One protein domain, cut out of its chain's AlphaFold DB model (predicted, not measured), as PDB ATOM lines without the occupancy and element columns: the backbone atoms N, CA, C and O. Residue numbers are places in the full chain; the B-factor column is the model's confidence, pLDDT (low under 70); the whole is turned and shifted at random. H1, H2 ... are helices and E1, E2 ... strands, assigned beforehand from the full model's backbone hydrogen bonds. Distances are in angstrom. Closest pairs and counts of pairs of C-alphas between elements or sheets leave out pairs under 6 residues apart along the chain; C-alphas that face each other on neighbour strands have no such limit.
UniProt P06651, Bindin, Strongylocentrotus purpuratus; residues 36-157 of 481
ATOM      1  N   ASP A  36     -41.778  22.380  21.489       71.23
ATOM      2  CA  ASP A  36     -42.589  22.351  22.705       71.23
ATOM      3  C   ASP A  36     -43.648  21.234  22.696       71.23
ATOM      4  O   ASP A  36     -44.105  20.822  23.763       71.23
ATOM      5  N   GLN A  37     -43.962  20.673  21.528       71.90
ATOM      6  CA  GLN A  37     -44.901  19.561  21.354       71.90
ATOM      7  C   GLN A  37     -44.224  18.182  21.404       71.90
ATOM      8  O   GLN A  37     -44.782  17.181  20.973       71.90
ATOM      9  N   GLY A  38     -43.000  18.091  21.929       78.03
ATOM     10  CA  GLY A  38     -42.332  16.799  22.116       78.03
ATOM     11  C   GLY A  38     -41.708  16.202  20.851       78.03
ATOM     12  O   GLY A  38     -41.327  15.030  20.863       78.03
ATOM     13  N   CYS A  39     -41.597  16.990  19.780       81.65
ATOM     14  CA  CYS A  39     -40.954  16.604  18.530       81.65
ATOM     15  C   CYS A  39     -39.996  17.700  18.056       81.65
ATOM     16  O   CYS A  39     -40.397  18.849  17.924       81.65
ATOM     17  N   TRP A  40     -38.747  17.365  17.739       86.03
ATOM     18  CA  TRP A  40     -37.824  18.270  17.040       86.03
ATOM     19  C   TRP A  40     -37.498  17.716  15.657       86.03
ATOM     20  O   TRP A  40     -37.754  16.554  15.374       86.03
ATOM     21  N   CYS A  41     -36.878  18.507  14.786       84.98
ATOM     22  CA  CYS A  41     -36.428  18.007  13.491       84.98
ATOM     23  C   CYS A  41     -34.922  17.808  13.419       84.98
ATOM     24  O   CYS A  41     -34.142  18.658  13.845       84.98
ATOM     25  N   ARG A  42     -34.519  16.681  12.828       84.34
ATOM     26  CA  ARG A  42     -33.132  16.330  12.538       84.34
ATOM     27  C   ARG A  42     -33.004  16.006  11.048       84.34
ATOM     28  O   ARG A  42     -33.394  14.938  10.585       84.34
ATOM     29  N   GLY A  43     -32.456  16.946  10.282       87.29
ATOM     30  CA  GLY A  43     -32.394  16.839   8.822       87.29
ATOM     31  C   GLY A  43     -33.791  16.880   8.196       87.29
ATOM     32  O   GLY A  43     -34.505  17.863   8.343       87.29
ATOM     33  N   SER A  44     -34.191  15.826   7.492       85.68
ATOM     34  CA  SER A  44     -35.538  15.723   6.917       85.68
ATOM     35  C   SER A  44     -36.525  14.933   7.780       85.68
ATOM     36  O   SER A  44     -37.636  14.710   7.325       85.68
ATOM     37  N   PHE A  45     -36.122  14.459   8.963       85.55
ATOM     38  CA  PHE A  45     -36.961  13.641   9.844       85.55
ATOM     39  C   PHE A  45     -37.425  14.441  11.061       85.55
ATOM     40  O   PHE A  45     -36.626  15.152  11.679       85.55
ATOM     41  N   ALA A  46     -38.692  14.281  11.435       85.59
ATOM     42  CA  ALA A  46     -39.177  14.650  12.759       85.59
ATOM     43  C   ALA A  46     -38.783  13.550  13.755       85.59
ATOM     44  O   ALA A  46     -39.015  12.376  13.496       85.59
ATOM     45  N   GLN A  47     -38.175  13.917  14.876       85.66
ATOM     46  CA  GLN A  47     -37.850  13.044  15.996       85.66
ATOM     47  C   GLN A  47     -38.754  13.399  17.170       85.66
ATOM     48  O   GLN A  47     -38.647  14.494  17.721       85.66
ATOM     49  N   CYS A  48     -39.631  12.473  17.542       80.27
ATOM     50  CA  CYS A  48     -40.571  12.632  18.646       80.27
ATOM     51  C   CYS A  48     -40.149  11.742  19.816       80.27
ATOM     52  O   CYS A  48     -39.844  10.568  19.610       80.27
ATOM     53  N   TRP A  49     -40.108  12.299  21.029       76.58
ATOM     54  CA  TRP A  49     -39.714  11.571  22.250       76.58
ATOM     55  C   TRP A  49     -40.883  11.281  23.196       76.58
ATOM     56  O   TRP A  49     -40.684  10.687  24.252       76.58
ATOM     57  N   ARG A  50     -42.085  11.742  22.847       76.61
ATOM     58  CA  ARG A  50     -43.328  11.501  23.586       76.61
ATOM     59  C   ARG A  50     -44.223  10.540  22.821       76.61
ATOM     60  O   ARG A  50     -44.078  10.409  21.604       76.61
ATOM     61  N   THR A  51     -45.171   9.918  23.514       76.35
ATOM     62  CA  THR A  51     -46.233   9.143  22.860       76.35
ATOM     63  C   THR A  51     -47.056  10.060  21.942       76.35
ATOM     64  O   THR A  51     -47.031  11.287  22.092       76.35
ATOM     65  N   TYR A  52     -47.792   9.502  20.974       72.69
ATOM     66  CA  TYR A  52     -48.606  10.315  20.051       72.69
ATOM     67  C   TYR A  52     -49.572  11.234  20.816       72.69
ATOM     68  O   TYR A  52     -49.812  12.377  20.424       72.69
ATOM     69  N   GLU A  53     -50.110  10.728  21.926       77.74
ATOM     70  CA  GLU A  53     -51.061  11.433  22.782       77.74
ATOM     71  C   GLU A  53     -50.368  12.500  23.634       77.74
ATOM     72  O   GLU A  53     -50.815  13.646  23.672       77.74
ATOM     73  N   GLU A  54     -49.223  12.173  24.233       77.56
ATOM     74  CA  GLU A  54     -48.442  13.100  25.060       77.56
ATOM     75  C   GLU A  54     -47.773  14.230  24.270       77.56
ATOM     76  O   GLU A  54     -47.534  15.322  24.800       77.56
ATOM     77  N   ALA A  55     -47.441  13.978  23.004       67.66
ATOM     78  CA  ALA A  55     -46.931  14.998  22.099       67.66
ATOM     79  C   ALA A  55     -48.009  16.031  21.736       67.66
ATOM     80  O   ALA A  55     -47.712  17.056  21.125       67.66
ATOM     81  N   GLY A  56     -49.282  15.767  22.066       70.49
ATOM     82  CA  GLY A  56     -50.389  16.583  21.584       70.49
ATOM     83  C   GLY A  56     -50.381  16.662  20.059       70.49
ATOM     84  O   GLY A  56     -50.803  17.676  19.499       70.49
ATOM     85  N   MET A  57     -49.869  15.616  19.389       72.16
ATOM     86  CA  MET A  57     -49.877  15.519  17.939       72.16
ATOM     87  C   MET A  57     -51.328  15.392  17.509       72.16
ATOM     88  O   MET A  57     -51.893  14.314  17.368       72.16
ATOM     89  N   THR A  58     -51.965  16.545  17.342       69.07
ATOM     90  CA  THR A  58     -53.292  16.623  16.762       69.07
ATOM     91  C   THR A  58     -53.237  15.992  15.377       69.07
ATOM     92  O   THR A  58     -52.194  16.010  14.710       69.07
ATOM     93  N   GLY A  59     -54.371  15.464  14.909       74.31
ATOM     94  CA  GLY A  59     -54.462  14.922  13.552       74.31
ATOM     95  C   GLY A  59     -53.908  15.892  12.503       74.31
ATOM     96  O   GLY A  59     -53.293  15.459  11.540       74.31
ATOM     97  N   GLU A  60     -54.013  17.209  12.721       79.33
ATOM     98  CA  GLU A  60     -53.436  18.214  11.826       79.33
ATOM     99  C   GLU A  60     -51.904  18.140  11.722       79.33
ATOM    100  O   GLU A  60     -51.361  18.258  10.624       79.33
ATOM    101  N   ILE A  61     -51.207  17.917  12.835       79.78
ATOM    102  CA  ILE A  61     -49.742  17.854  12.882       79.78
ATOM    103  C   ILE A  61     -49.242  16.509  12.377       79.78
ATOM    104  O   ILE A  61     -48.347  16.467  11.532       79.78
ATOM    105  N   GLY A  62     -49.879  15.416  12.804       81.77
ATOM    106  CA  GLY A  62     -49.581  14.082  12.276       81.77
ATOM    107  C   GLY A  62     -49.760  13.998  10.754       81.77
ATOM    108  O   GLY A  62     -49.051  13.260  10.078       81.77
ATOM    109  N   ASN A  63     -50.650  14.818  10.183       83.37
ATOM    110  CA  ASN A  63     -50.861  14.924   8.737       83.37
ATOM    111  C   ASN A  63     -49.804  15.761   7.997       83.37
ATOM    112  O   ASN A  63     -49.872  15.869   6.775       83.37
ATOM    113  N   ARG A  64     -48.844  16.371   8.696       85.44
ATOM    114  CA  ARG A  64     -47.725  17.109   8.081       85.44
ATOM    115  C   ARG A  64     -46.414  16.335   8.138       85.44
ATOM    116  O   ARG A  64     -45.542  16.553   7.302       85.44
ATOM    117  N   ILE A  65     -46.281  15.414   9.087       86.89
ATOM    118  CA  ILE A  65     -45.069  14.615   9.251       86.89
ATOM    119  C   ILE A  65     -45.011  13.566   8.139       86.89
ATOM    120  O   ILE A  65     -45.721  12.561   8.159       86.89
ATOM    121  N   THR A  66     -44.143  13.801   7.157       92.11
ATOM    122  CA  THR A  66     -43.897  12.853   6.061       92.11
ATOM    123  C   THR A  66     -42.766  11.877   6.371       92.11
ATOM    124  O   THR A  66     -42.745  10.771   5.828       92.11
ATOM    125  N   LYS A  67     -41.845  12.259   7.259       92.95
ATOM    126  CA  LYS A  67     -40.701  11.446   7.672       92.95
ATOM    127  C   LYS A  67     -40.548  11.491   9.186       92.95
ATOM    128  O   LYS A  67     -40.352  12.568   9.748       92.95
ATOM    129  N   LEU A  68     -40.628  10.335   9.832       90.83
ATOM    130  CA  LEU A  68     -40.566  10.207  11.287       90.83
ATOM    131  C   LEU A  68     -39.373   9.335  11.677       90.83
ATOM    132  O   LEU A  68     -39.149   8.297  11.066       90.83
ATOM    133  N   ASP A  69     -38.608   9.766  12.671       91.37
ATOM    134  CA  ASP A  69     -37.494   9.032  13.263       91.37
ATOM    135  C   ASP A  69     -37.796   8.805  14.746       91.37
ATOM    136  O   ASP A  69     -37.791   9.735  15.553       91.37
ATOM    137  N   LEU A  70     -38.163   7.571  15.086       88.04
ATOM    138  CA  LEU A  70     -38.601   7.207  16.427       88.04
ATOM    139  C   LEU A  70     -37.414   6.759  17.275       88.04
ATOM    140  O   LEU A  70     -36.706   5.801  16.953       88.04
ATOM    141  N   LEU A  71     -37.245   7.459  18.393       84.64
ATOM    142  CA  LEU A  71     -36.299   7.136  19.448       84.64
ATOM    143  C   LEU A  71     -37.078   6.462  20.583       84.64
ATOM    144  O   LEU A  71     -37.966   7.085  21.157       84.64
ATOM    145  N   TYR A  72     -36.732   5.215  20.911       80.24
ATOM    146  CA  TYR A  72     -37.216   4.518  22.112       80.24
ATOM    147  C   TYR A  72     -38.748   4.480  22.276       80.24
ATOM    148  O   TYR A  72     -39.279   5.013  23.243       80.24
ATOM    149  N   GLN A  73     -39.464   3.848  21.342       83.32
ATOM    150  CA  GLN A  73     -40.920   3.664  21.426       83.32
ATOM    151  C   GLN A  73     -41.295   2.179  21.358       83.32
ATOM    152  O   GLN A  73     -40.742   1.472  20.511       83.32
ATOM    153  N   PRO A  74     -42.222   1.680  22.195       87.64
ATOM    154  CA  PRO A  74     -42.703   0.305  22.089       87.64
ATOM    155  C   PRO A  74     -43.465   0.105  20.771       87.64
ATOM    156  O   PRO A  74     -44.077   1.031  20.236       87.64
ATOM    157  N   SER A  75     -43.461  -1.117  20.235       87.99
ATOM    158  CA  SER A  75     -44.054  -1.411  18.919       87.99
ATOM    159  C   SER A  75     -45.531  -1.018  18.804       87.99
ATOM    160  O   SER A  75     -45.974  -0.635  17.723       87.99
ATOM    161  N   GLU A  76     -46.289  -1.082  19.901       89.53
ATOM    162  CA  GLU A  76     -47.711  -0.710  19.948       89.53
ATOM    163  C   GLU A  76     -47.929   0.788  19.715       89.53
ATOM    164  O   GLU A  76     -48.814   1.201  18.956       89.53
ATOM    165  N   GLU A  77     -47.067   1.618  20.298       89.04
ATOM    166  CA  GLU A  77     -47.099   3.058  20.082       89.04
ATOM    167  C   GLU A  77     -46.685   3.404  18.657       89.04
ATOM    168  O   GLU A  77     -47.351   4.213  18.012       89.04
ATOM    169  N   ILE A  78     -45.666   2.730  18.109       90.10
ATOM    170  CA  ILE A  78     -45.257   2.902  16.706       90.10
ATOM    171  C   ILE A  78     -46.427   2.587  15.759       90.10
ATOM    172  O   ILE A  78     -46.701   3.344  14.825       90.10
ATOM    173  N   VAL A  79     -47.164   1.500  16.009       92.32
ATOM    174  CA  VAL A  79     -48.366   1.151  15.233       92.32
ATOM    175  C   VAL A  79     -49.423   2.249  15.343       92.32
ATOM    176  O   VAL A  79     -50.012   2.644  14.332       92.32
ATOM    177  N   THR A  80     -49.644   2.778  16.545       91.14
ATOM    178  CA  THR A  80     -50.591   3.877  16.787       91.14
ATOM    179  C   THR A  80     -50.193   5.133  16.010       91.14
ATOM    180  O   THR A  80     -51.026   5.730  15.322       91.14
ATOM    181  N   TYR A  81     -48.905   5.472  16.030       88.48
ATOM    182  CA  TYR A  81     -48.302   6.554  15.261       88.48
ATOM    183  C   TYR A  81     -48.572   6.431  13.759       88.48
ATOM    184  O   TYR A  81     -49.085   7.369  13.141       88.48
ATOM    185  N   ILE A  82     -48.271   5.269  13.172       92.15
ATOM    186  CA  ILE A  82     -48.465   5.004  11.739       92.15
ATOM    187  C   ILE A  82     -49.951   5.074  11.371       92.15
ATOM    188  O   ILE A  82     -50.323   5.678  10.365       92.15
ATOM    189  N   ARG A  83     -50.835   4.495  12.194       92.52
ATOM    190  CA  ARG A  83     -52.281   4.473  11.917       92.52
ATOM    191  C   ARG A  83     -52.893   5.872  11.908       92.52
ATOM    192  O   ARG A  83     -53.714   6.160  11.028       92.52
ATOM    193  N   ARG A  84     -52.486   6.728  12.852       90.84
ATOM    194  CA  ARG A  84     -53.006   8.097  13.005       90.84
ATOM    195  C   ARG A  84     -52.369   9.109  12.044       90.84
ATOM    196  O   ARG A  84     -52.988  10.128  11.750       90.84
ATOM    197  N   SER A  85     -51.179   8.837  11.511       89.56
ATOM    198  CA  SER A  85     -50.483   9.750  10.595       89.56
ATOM    199  C   SER A  85     -50.853   9.452   9.142       89.56
ATOM    200  O   SER A  85     -50.457   8.432   8.586       89.56
ATOM    201  N   SER A  86     -51.621  10.330   8.491       91.31
ATOM    202  CA  SER A  86     -52.056  10.089   7.102       91.31
ATOM    203  C   SER A  86     -51.018  10.454   6.034       91.31
ATOM    204  O   SER A  86     -51.123   9.984   4.903       91.31
ATOM    205  N   ALA A  87     -50.023  11.279   6.377       91.53
ATOM    206  CA  ALA A  87     -49.027  11.790   5.434       91.53
ATOM    207  C   ALA A  87     -47.648  11.132   5.552       91.53
ATOM    208  O   ALA A  87     -46.756  11.461   4.766       91.53
ATOM    209  N   MET A  88     -47.471  10.219   6.510       93.06
ATOM    210  CA  MET A  88     -46.209   9.524   6.733       93.06
ATOM    211  C   MET A  88     -45.835   8.712   5.489       93.06
ATOM    212  O   MET A  88     -46.670   8.025   4.908       93.06
ATOM    213  N   ARG A  89     -44.576   8.819   5.065       94.20
ATOM    214  CA  ARG A  89     -44.012   8.123   3.898       94.20
ATOM    215  C   ARG A  89     -42.775   7.328   4.258       94.20
ATOM    216  O   ARG A  89     -42.593   6.244   3.725       94.20
ATOM    217  N   GLU A  90     -41.942   7.869   5.140       94.34
ATOM    218  CA  GLU A  90     -40.696   7.241   5.574       94.34
ATOM    219  C   GLU A  90     -40.686   7.142   7.103       94.34
ATOM    220  O   GLU A  90     -40.920   8.132   7.800       94.34
ATOM    221  N   LEU A  91     -40.401   5.948   7.618       93.30
ATOM    222  CA  LEU A  91     -40.184   5.702   9.037       93.30
ATOM    223  C   LEU A  91     -38.745   5.239   9.254       93.30
ATOM    224  O   LEU A  91     -38.262   4.307   8.606       93.30
ATOM    225  N   ARG A  92     -38.078   5.884  10.200       91.83
ATOM    226  CA  ARG A  92     -36.779   5.503  10.729       91.83
ATOM    227  C   ARG A  92     -36.957   5.102  12.190       91.83
ATOM    228  O   ARG A  92     -37.731   5.721  12.915       91.83
ATOM    229  N   ILE A  93     -36.296   4.030  12.599       89.76
ATOM    230  CA  ILE A  93     -36.297   3.559  13.985       89.76
ATOM    231  C   ILE A  93     -34.830   3.466  14.363       89.76
ATOM    232  O   ILE A  93     -34.075   2.752  13.706       89.76
ATOM    233  N   SER A  94     -34.420   4.247  15.355       83.43
ATOM    234  CA  SER A  94     -33.013   4.341  15.733       83.43
ATOM    235  C   SER A  94     -32.464   2.998  16.225       83.43
ATOM    236  O   SER A  94     -33.130   2.282  16.974       83.43
ATOM    237  N   GLU A  95     -31.229   2.685  15.816       73.92
ATOM    238  CA  GLU A  95     -30.492   1.466  16.187       73.92
ATOM    239  C   GLU A  95     -30.339   1.290  17.708       73.92
ATOM    240  O   GLU A  95     -30.223   0.166  18.197       73.92
ATOM    241  N   ASP A  96     -30.354   2.392  18.461       70.72
ATOM    242  CA  ASP A  96     -29.790   2.443  19.808       70.72
ATOM    243  C   ASP A  96     -30.677   1.873  20.926       70.72
ATOM    244  O   ASP A  96     -30.224   1.831  22.069       70.72
ATOM    245  N   GLY A  97     -31.901   1.387  20.674       55.23
ATOM    246  CA  GLY A  97     -32.617   0.787  21.808       55.23
ATOM    247  C   GLY A  97     -34.075   0.410  21.700       55.23
ATOM    248  O   GLY A  97     -34.767   0.472  22.714       55.23
ATOM    249  N   VAL A  98     -34.551  -0.050  20.547       64.55
ATOM    250  CA  VAL A  98     -35.813  -0.796  20.550       64.55
ATOM    251  C   VAL A  98     -35.634  -2.093  19.805       64.55
ATOM    252  O   VAL A  98     -35.680  -2.169  18.580       64.55
ATOM    253  N   SER A  99     -35.432  -3.135  20.591       73.25
ATOM    254  CA  SER A  99     -35.618  -4.493  20.142       73.25
ATOM    255  C   SER A  99     -37.120  -4.651  19.863       73.25
ATOM    256  O   SER A  99     -37.920  -4.780  20.789       73.25
ATOM    257  N   LEU A 100     -37.528  -4.475  18.604       88.95
ATOM    258  CA  LEU A 100     -38.941  -4.508  18.244       88.95
ATOM    259  C   LEU A 100     -39.480  -5.919  18.445       88.95
ATOM    260  O   LEU A 100     -38.873  -6.896  17.994       88.95
ATOM    261  N   ASP A 101     -40.651  -6.004  19.060       90.71
ATOM    262  CA  ASP A 101     -41.382  -7.253  19.160       90.71
ATOM    263  C   ASP A 101     -41.697  -7.798  17.771       90.71
ATOM    264  O   ASP A 101     -42.111  -7.073  16.862       90.71
ATOM    265  N   CYS A 102     -41.556  -9.110  17.616       93.40
ATOM    266  CA  CYS A 102     -41.831  -9.793  16.359       93.40
ATOM    267  C   CYS A 102     -43.339  -9.977  16.130       93.40
ATOM    268  O   CYS A 102     -43.835 -11.104  16.057       93.40
ATOM    269  N   SER A 103     -44.065  -8.860  16.020       94.28
ATOM    270  CA  SER A 103     -45.460  -8.805  15.580       94.28
ATOM    271  C   SER A 103     -45.574  -8.347  14.128       94.28
ATOM    272  O   SER A 103     -44.930  -7.379  13.715       94.28
ATOM    273  N   CYS A 104     -46.432  -9.010  13.352       95.71
ATOM    274  CA  CYS A 104     -46.734  -8.574  11.992       95.71
ATOM    275  C   CYS A 104     -47.624  -7.326  11.940       95.71
ATOM    276  O   CYS A 104     -47.698  -6.706  10.882       95.71
ATOM    277  N   ASP A 105     -48.213  -6.900  13.061       94.85
ATOM    278  CA  ASP A 105     -49.069  -5.707  13.124       94.85
ATOM    279  C   ASP A 105     -48.347  -4.441  12.662       94.85
ATOM    280  O   ASP A 105     -48.925  -3.621  11.948       94.85
ATOM    281  N   LEU A 106     -47.067  -4.297  13.028       93.36
ATOM    282  CA  LEU A 106     -46.238  -3.177  12.593       93.36
ATOM    283  C   LEU A 106     -46.036  -3.194  11.078       93.36
ATOM    284  O   LEU A 106     -46.198  -2.169  10.421       93.36
ATOM    285  N   ILE A 107     -45.722  -4.363  10.519       95.48
ATOM    286  CA  ILE A 107     -45.497  -4.514   9.080       95.48
ATOM    287  C   ILE A 107     -46.793  -4.256   8.308       95.48
ATOM    288  O   ILE A 107     -46.779  -3.546   7.309       95.48
ATOM    289  N   TYR A 108     -47.928  -4.749   8.803       96.06
ATOM    290  CA  TYR A 108     -49.229  -4.514   8.180       96.06
ATOM    291  C   TYR A 108     -49.641  -3.045   8.249       96.06
ATOM    292  O   TYR A 108     -50.106  -2.508   7.250       96.06
ATOM    293  N   ALA A 109     -49.396  -2.367   9.373       95.27
ATOM    294  CA  ALA A 109     -49.644  -0.934   9.489       95.27
ATOM    295  C   ALA A 109     -48.788  -0.114   8.505       95.27
ATOM    296  O   ALA A 109     -49.299   0.830   7.899       95.27
ATOM    297  N   LEU A 110     -47.512  -0.478   8.323       95.36
ATOM    298  CA  LEU A 110     -46.621   0.149   7.341       95.36
ATOM    299  C   LEU A 110     -47.117  -0.077   5.905       95.36
ATOM    300  O   LEU A 110     -47.226   0.884   5.142       95.36
ATOM    301  N   ASP A 111     -47.471  -1.316   5.558       95.52
ATOM    302  CA  ASP A 111     -47.988  -1.686   4.235       95.52
ATOM    303  C   ASP A 111     -49.277  -0.940   3.888       95.52
ATOM    304  O   ASP A 111     -49.394  -0.371   2.801       95.52
ATOM    305  N   ASP A 112     -50.233  -0.923   4.821       95.26
ATOM    306  CA  ASP A 112     -51.560  -0.333   4.629       95.26
ATOM    307  C   ASP A 112     -51.485   1.186   4.412       95.26
ATOM    308  O   ASP A 112     -52.347   1.773   3.756       95.26
ATOM    309  N   LYS A 113     -50.442   1.832   4.944       95.14
ATOM    310  CA  LYS A 113     -50.173   3.265   4.773       95.14
ATOM    311  C   LYS A 113     -49.127   3.568   3.698       95.14
ATOM    312  O   LYS A 113     -48.847   4.739   3.457       95.14
ATOM    313  N   HIS A 114     -48.567   2.550   3.044       95.77
ATOM    314  CA  HIS A 114     -47.450   2.682   2.104       95.77
ATOM    315  C   HIS A 114     -46.231   3.418   2.695       95.77
ATOM    316  O   HIS A 114     -45.551   4.173   1.996       95.77
ATOM    317  N   VAL A 115     -45.954   3.201   3.984       95.59
ATOM    318  CA  VAL A 115     -44.798   3.774   4.680       95.59
ATOM    319  C   VAL A 115     -43.593   2.865   4.477       95.59
ATOM    320  O   VAL A 115     -43.629   1.675   4.786       95.59
ATOM    321  N   THR A 116     -42.494   3.425   3.980       94.84
ATOM    322  CA  THR A 116     -41.239   2.698   3.819       94.84
ATOM    323  C   THR A 116     -40.408   2.786   5.093       94.84
ATOM    324  O   THR A 116     -40.153   3.862   5.633       94.84
ATOM    325  N   LEU A 117     -39.952   1.631   5.577       93.66
ATOM    326  CA  LEU A 117     -38.953   1.576   6.637       93.66
ATOM    327  C   LEU A 117     -37.572   1.831   6.019       93.66
ATOM    328  O   LEU A 117     -37.176   1.090   5.115       93.66
ATOM    329  N   VAL A 118     -36.869   2.873   6.466       92.11
ATOM    330  CA  VAL A 118     -35.616   3.343   5.842       92.11
ATOM    331  C   VAL A 118     -34.439   2.418   6.178       92.11
ATOM    332  O   VAL A 118     -33.725   1.980   5.276       92.11
ATOM    333  N   ASP A 119     -34.310   2.008   7.441       87.63
ATOM    334  CA  ASP A 119     -33.129   1.291   7.956       87.63
ATOM    335  C   ASP A 119     -33.359  -0.229   8.084       87.63
ATOM    336  O   ASP A 119     -32.955  -0.884   9.043       87.63
ATOM    337  N   GLN A 120     -34.014  -0.843   7.090       88.66
ATOM    338  CA  GLN A 120     -34.340  -2.285   7.109       88.66
ATOM    339  C   GLN A 120     -33.121  -3.218   7.225       88.66
ATOM    340  O   GLN A 120     -33.278  -4.402   7.535       88.66
ATOM    341  N   ALA A 121     -31.927  -2.732   6.888       87.82
ATOM    342  CA  ALA A 121     -30.699  -3.517   6.962       87.82
ATOM    343  C   ALA A 121     -30.129  -3.590   8.386       87.82
ATOM    344  O   ALA A 121     -29.532  -4.606   8.740       87.82
ATOM    345  N   GLU A 122     -30.333  -2.538   9.176       87.05
ATOM    346  CA  GLU A 122     -29.763  -2.357  10.517       87.05
ATOM    347  C   GLU A 122     -30.741  -2.813  11.607       87.05
ATOM    348  O   GLU A 122     -30.346  -3.308  12.661       87.05
ATOM    349  N   LEU A 123     -32.039  -2.744  11.316       90.53
ATOM    350  CA  LEU A 123     -33.083  -3.091  12.263       90.53
ATOM    351  C   LEU A 123     -33.165  -4.605  12.526       90.53
ATOM    352  O   LEU A 123     -33.292  -5.432  11.608       90.53
ATOM    353  N   THR A 124     -33.169  -4.966  13.810       91.79
ATOM    354  CA  THR A 124     -33.371  -6.340  14.282       91.79
ATOM    355  C   THR A 124     -34.610  -6.429  15.167       91.79
ATOM    356  O   THR A 124     -34.836  -5.601  16.043       91.79
ATOM    357  N   PHE A 125     -35.435  -7.441  14.908       92.73
ATOM    358  CA  PHE A 125     -36.568  -7.816  15.748       92.73
ATOM    359  C   PHE A 125     -36.114  -8.895  16.736       92.73
ATOM    360  O   PHE A 125     -35.359  -9.788  16.336       92.73
ATOM    361  N   SER A 126     -36.553  -8.828  17.993       92.87
ATOM    362  CA  SER A 126     -36.149  -9.728  19.088       92.87
ATOM    363  C   SER A 126     -37.350 -10.353  19.797       92.87
ATOM    364  O   SER A 126     -38.491  -9.957  19.569       92.87
ATOM    365  N   ASN A 127     -37.108 -11.309  20.701       91.72
ATOM    366  CA  ASN A 127     -38.159 -12.065  21.396       91.72
ATOM    367  C   ASN A 127     -39.109 -12.777  20.419       91.72
ATOM    368  O   ASN A 127     -40.250 -13.115  20.741       91.72
ATOM    369  N   CYS A 128     -38.637 -13.034  19.201       95.29
ATOM    370  CA  CYS A 128     -39.413 -13.663  18.148       95.29
ATOM    371  C   CYS A 128     -39.853 -15.071  18.557       95.29
ATOM    372  O   CYS A 128     -40.967 -15.496  18.243       95.29
ATOM    373  N   GLN A 129     -39.016 -15.784  19.312       94.46
ATOM    374  CA  GLN A 129     -39.313 -17.144  19.737       94.46
ATOM    375  C   GLN A 129     -40.512 -17.197  20.692       94.46
ATOM    376  O   GLN A 129     -41.308 -18.133  20.616       94.46
ATOM    377  N   GLN A 130     -40.699 -16.169  21.527       92.80
ATOM    378  CA  GLN A 130     -41.845 -16.065  22.438       92.80
ATOM    379  C   GLN A 130     -43.174 -15.919  21.680       92.80
ATOM    380  O   GLN A 130     -44.208 -16.378  22.156       92.80
ATOM    381  N   ARG A 131     -43.141 -15.353  20.465       91.71
ATOM    382  CA  ARG A 131     -44.298 -15.216  19.562       91.71
ATOM    383  C   ARG A 131     -44.421 -16.363  18.545       91.71
ATOM    384  O   ARG A 131     -45.114 -16.227  17.542       91.71
ATOM    385  N   GLY A 132     -43.744 -17.490  18.778       94.38
ATOM    386  CA  GLY A 132     -43.858 -18.694  17.946       94.38
ATOM    387  C   GLY A 132     -43.012 -18.695  16.668       94.38
ATOM    388  O   GLY A 132     -43.163 -19.586  15.831       94.38
ATOM    389  N   TRP A 133     -42.096 -17.739  16.495       95.40
ATOM    390  CA  TRP A 133     -41.161 -17.743  15.369       95.40
ATOM    391  C   TRP A 133     -39.970 -18.690  15.615       95.40
ATOM    392  O   TRP A 133     -39.581 -18.932  16.756       95.40
ATOM    393  N   PRO A 134     -39.314 -19.216  14.560       94.76
ATOM    394  CA  PRO A 134     -38.271 -20.242  14.707       94.76
ATOM    395  C   PRO A 134     -36.917 -19.727  15.217       94.76
ATOM    396  O   PRO A 134     -35.999 -20.515  15.424       94.76
ATOM    397  N   ARG A 135     -36.741 -18.411  15.327       95.72
ATOM    398  CA  ARG A 135     -35.516 -17.765  15.810       95.72
ATOM    399  C   ARG A 135     -35.918 -16.695  16.796       95.72
ATOM    400  O   ARG A 135     -36.969 -16.103  16.597       95.72
ATOM    401  N   ASP A 136     -35.082 -16.442  17.794       95.56
ATOM    402  CA  ASP A 136     -35.336 -15.396  18.786       95.56
ATOM    403  C   ASP A 136     -35.086 -13.983  18.245       95.56
ATOM    404  O   ASP A 136     -35.772 -13.040  18.629       95.56
ATOM    405  N   SER A 137     -34.187 -13.853  17.267       94.73
ATOM    406  CA  SER A 137     -33.956 -12.607  16.544       94.73
ATOM    407  C   SER A 137     -34.003 -12.784  15.027       94.73
ATOM    408  O   SER A 137     -33.623 -13.825  14.472       94.73
ATOM    409  N   MET A 138     -34.497 -11.759  14.331       94.41
ATOM    410  CA  MET A 138     -34.586 -11.716  12.871       94.41
ATOM    411  C   MET A 138     -34.234 -10.326  12.338       94.41
ATOM    412  O   MET A 138     -34.643  -9.314  12.897       94.41
ATOM    413  N   THR A 139     -33.504 -10.269  11.220       93.88
ATOM    414  CA  THR A 139     -33.306  -9.002  10.497       93.88
ATOM    415  C   THR A 139     -34.639  -8.513   9.949       93.88
ATOM    416  O   THR A 139     -35.459  -9.335   9.523       93.88
ATOM    417  N   ALA A 140     -34.859  -7.199   9.905       93.42
ATOM    418  CA  ALA A 140     -36.136  -6.646   9.465       93.42
ATOM    419  C   ALA A 140     -36.546  -7.132   8.078       93.42
ATOM    420  O   ALA A 140     -37.676  -7.567   7.893       93.42
ATOM    421  N   ARG A 141     -35.605  -7.214   7.131       94.09
ATOM    422  CA  ARG A 141     -35.866  -7.804   5.810       94.09
ATOM    423  C   ARG A 141     -36.389  -9.246   5.880       94.09
ATOM    424  O   ARG A 141     -37.289  -9.615   5.128       94.09
ATOM    425  N   SER A 142     -35.827 -10.076   6.758       94.97
ATOM    426  CA  SER A 142     -36.276 -11.465   6.933       94.97
ATOM    427  C   SER A 142     -37.650 -11.534   7.595       94.97
ATOM    428  O   SER A 142     -38.459 -12.386   7.233       94.97
ATOM    429  N   PHE A 143     -37.902 -10.642   8.552       95.88
ATOM    430  CA  PHE A 143     -39.159 -10.557   9.278       95.88
ATOM    431  C   PHE A 143     -40.308 -10.057   8.388       95.88
ATOM    432  O   PHE A 143     -41.328 -10.732   8.279       95.88
ATOM    433  N   VAL A 144     -40.098  -8.963   7.651       95.30
ATOM    434  CA  VAL A 144     -41.046  -8.391   6.676       95.30
ATOM    435  C   VAL A 144     -41.479  -9.440   5.652       95.30
ATOM    436  O   VAL A 144     -42.671  -9.679   5.469       95.30
ATOM    437  N   ASN A 145     -40.519 -10.151   5.050       96.05
ATOM    438  CA  ASN A 145     -40.821 -11.219   4.094       96.05
ATOM    439  C   ASN A 145     -41.698 -12.321   4.704       96.05
ATOM    440  O   ASN A 145     -42.604 -12.822   4.041       96.05
ATOM    441  N   ARG A 146     -41.451 -12.702   5.963       96.63
ATOM    442  CA  ARG A 146     -42.276 -13.696   6.660       96.63
ATOM    443  C   ARG A 146     -43.685 -13.176   6.926       96.63
ATOM    444  O   ARG A 146     -44.633 -13.897   6.640       96.63
ATOM    445  N   CYS A 147     -43.828 -11.937   7.390       96.96
ATOM    446  CA  CYS A 147     -45.138 -11.334   7.630       96.96
ATOM    447  C   CYS A 147     -45.977 -11.206   6.356       96.96
ATOM    448  O   CYS A 147     -47.177 -11.475   6.399       96.96
ATOM    449  N   HIS A 148     -45.370 -10.877   5.210       96.68
ATOM    450  CA  HIS A 148     -46.075 -10.894   3.925       96.68
ATOM    451  C   HIS A 148     -46.542 -12.301   3.532       96.68
ATOM    452  O   HIS A 148     -47.662 -12.457   3.050       96.68
ATOM    453  N   VAL A 149     -45.714 -13.331   3.747       96.50
ATOM    454  CA  VAL A 149     -46.110 -14.727   3.494       96.50
ATOM    455  C   VAL A 149     -47.281 -15.130   4.391       96.50
ATOM    456  O   VAL A 149     -48.253 -15.681   3.882       96.50
ATOM    457  N   SER A 150     -47.230 -14.796   5.682       95.11
ATOM    458  CA  SER A 150     -48.342 -15.019   6.614       95.11
ATOM    459  C   SER A 150     -49.615 -14.294   6.166       95.11
ATOM    460  O   SER A 150     -50.668 -14.914   6.098       95.11
ATOM    461  N   ARG A 151     -49.514 -13.030   5.727       94.89
ATOM    462  CA  ARG A 151     -50.663 -12.243   5.237       94.89
ATOM    463  C   ARG A 151     -51.335 -12.884   4.025       94.89
ATOM    464  O   ARG A 151     -52.556 -12.862   3.914       94.89
ATOM    465  N   MET A 152     -50.545 -13.443   3.104       94.26
ATOM    466  CA  MET A 152     -51.082 -14.159   1.943       94.26
ATOM    467  C   MET A 152     -51.807 -15.443   2.362       94.26
ATOM    468  O   MET A 152     -52.901 -15.701   1.870       94.26
ATOM    469  N   GLN A 153     -51.245 -16.202   3.307       94.86
ATOM    470  CA  GLN A 153     -51.872 -17.420   3.830       94.86
ATOM    471  C   GLN A 153     -53.185 -17.118   4.563       94.86
ATOM    472  O   GLN A 153     -54.181 -17.795   4.318       94.86
ATOM    473  N   ASP A 154     -53.219 -16.071   5.388       93.50
ATOM    474  CA  ASP A 154     -54.435 -15.640   6.087       93.50
ATOM    475  C   ASP A 154     -55.498 -15.126   5.113       93.50
ATOM    476  O   ASP A 154     -56.682 -15.419   5.271       93.50
ATOM    477  N   GLY A 155     -55.085 -14.406   4.066       92.48
ATOM    478  CA  GLY A 155     -55.979 -13.977   2.993       92.48
ATOM    479  C   GLY A 155     -56.613 -15.153   2.245       92.48
ATOM    480  O   GLY A 155     -57.803 -15.110   1.938       92.48
ATOM    481  N   ASP A 156     -55.852 -16.214   1.985       92.68
ATOM    482  CA  ASP A 156     -56.363 -17.423   1.331       92.68
ATOM    483  C   ASP A 156     -57.260 -18.251   2.264       92.68
ATOM    484  O   ASP A 156     -58.301 -18.749   1.831       92.68
ATOM    485  N   LEU A 157     -56.921 -18.345   3.555       91.61
ATOM    486  CA  LEU A 157     -57.778 -18.971   4.567       91.61
ATOM    487  C   LEU A 157     -59.099 -18.219   4.734       91.61
ATOM    488  O   LEU A 157     -60.153 -18.848   4.820       91.61
TER     489      LEU A 157
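AT A GLANCE: This is residues 36 to 157 of the 481 residues of the protein "Bindin" of Strongylocentrotus purpuratus (UniProt P06651). The chain is wound in a few stacked turns, a short solenoid: strands E1, E2, E3 and E4 stand side by side along one side, and helices H1, H2 and H3 follow one another along the other. At the far end from E1, the long helix H5 crosses H3 and closes the stack, with E5 and the short H4 nearby, and its residues 152 to 157 stick out. The printed part has 122 residues with five named helices and five named strands, in the order E1 E2 H1 E3 H2 E4 H3 E5 H4 H5, and its class is mixed, helices and strands. The sheet runs E1 E2 E3 E4 and is mixed. The whole is compact, with a radius of gyration of the C-alphas of 14.5 A and spans of 43 by 31 by 23 A.

IN THESE COORDINATES: E1, residues 39 to 42, begins at C-alpha 39 (-40.954, 16.604, 18.530) and is 9.9 A long. E2, residues 45 to 48, follows with 9.6 A, then H1, residues 59 to 62, and E3, residues 67 to 70, with 10.0 A. H2, residues 75 to 84, is 14.3 A long and begins at C-alpha 75 (-44.054, -1.411, 18.919). E4 is residues 90 to 93, 10.2 A, and H3 residues 104 to 112, 12.1 A. E5, residues 124 to 126, and H4, residues 128 to 131, are short. H5, residues 140 to 157, is 25.4 A long and ends at C-alpha 157 (-57.778, -18.971, 4.567).

HOW THE PARTS SIT: E1 and E2 form an antiparallel hairpin, with N 40 and O 47 2.9 A apart. E2 and E3 are parallel, with N 69 and O 46 2.8 A apart, and E3 and E4 are parallel, with N 92 and O 68 2.8 A apart. The sheet is strongly twisted. E2, H1, E3 and E3, H2, E4 are strand-helix-strand units, two parallel neighbour strands with a helix between, and each crossover is right-handed. Residues 116 to 117 pair parallel with residues 90 to 91 of E4. H2 only grazes the sheet, with its residues 78 to 82. H1 and H2 are close but not clearly touching, the C-alphas of Gly 62 and Arg 84 being closest at 6.9 A. H2 and H3 touch at a shallow tilt of 19 degrees, the same way, closest at the C-alphas of Val 79 and Leu 106, 5.5 A. H5 touches H3 with residues 144 to 147 alone, about perpendicular at 83 degrees, closest at the C-alphas of Cys 104 and Cys 147, 5.4 A. E5 pairs with no named strand; its residues 125 to 126 pair parallel with residues 100 to 101, and its residues 124 to 125 pair antiparallel with residues 138 to 139. E5 and H4 meet only through their link. In H2, H3 and H5 every O i to N i+4 pair is within hydrogen-bond range; H1 and H4 are too short for such a pair, with 0 of 1 and 1 of 1 O i to N i+3 pairs within range.

THE WHOLE: The C-alphas farthest apart, those of Asp 36 and Leu 157, are 47.6 A apart. The printed part has no cut. The link from H3 to E5 is long. The mean pLDDT of the printed part is 88.2, and residues 55, 58 and 97 to 98 are under 70.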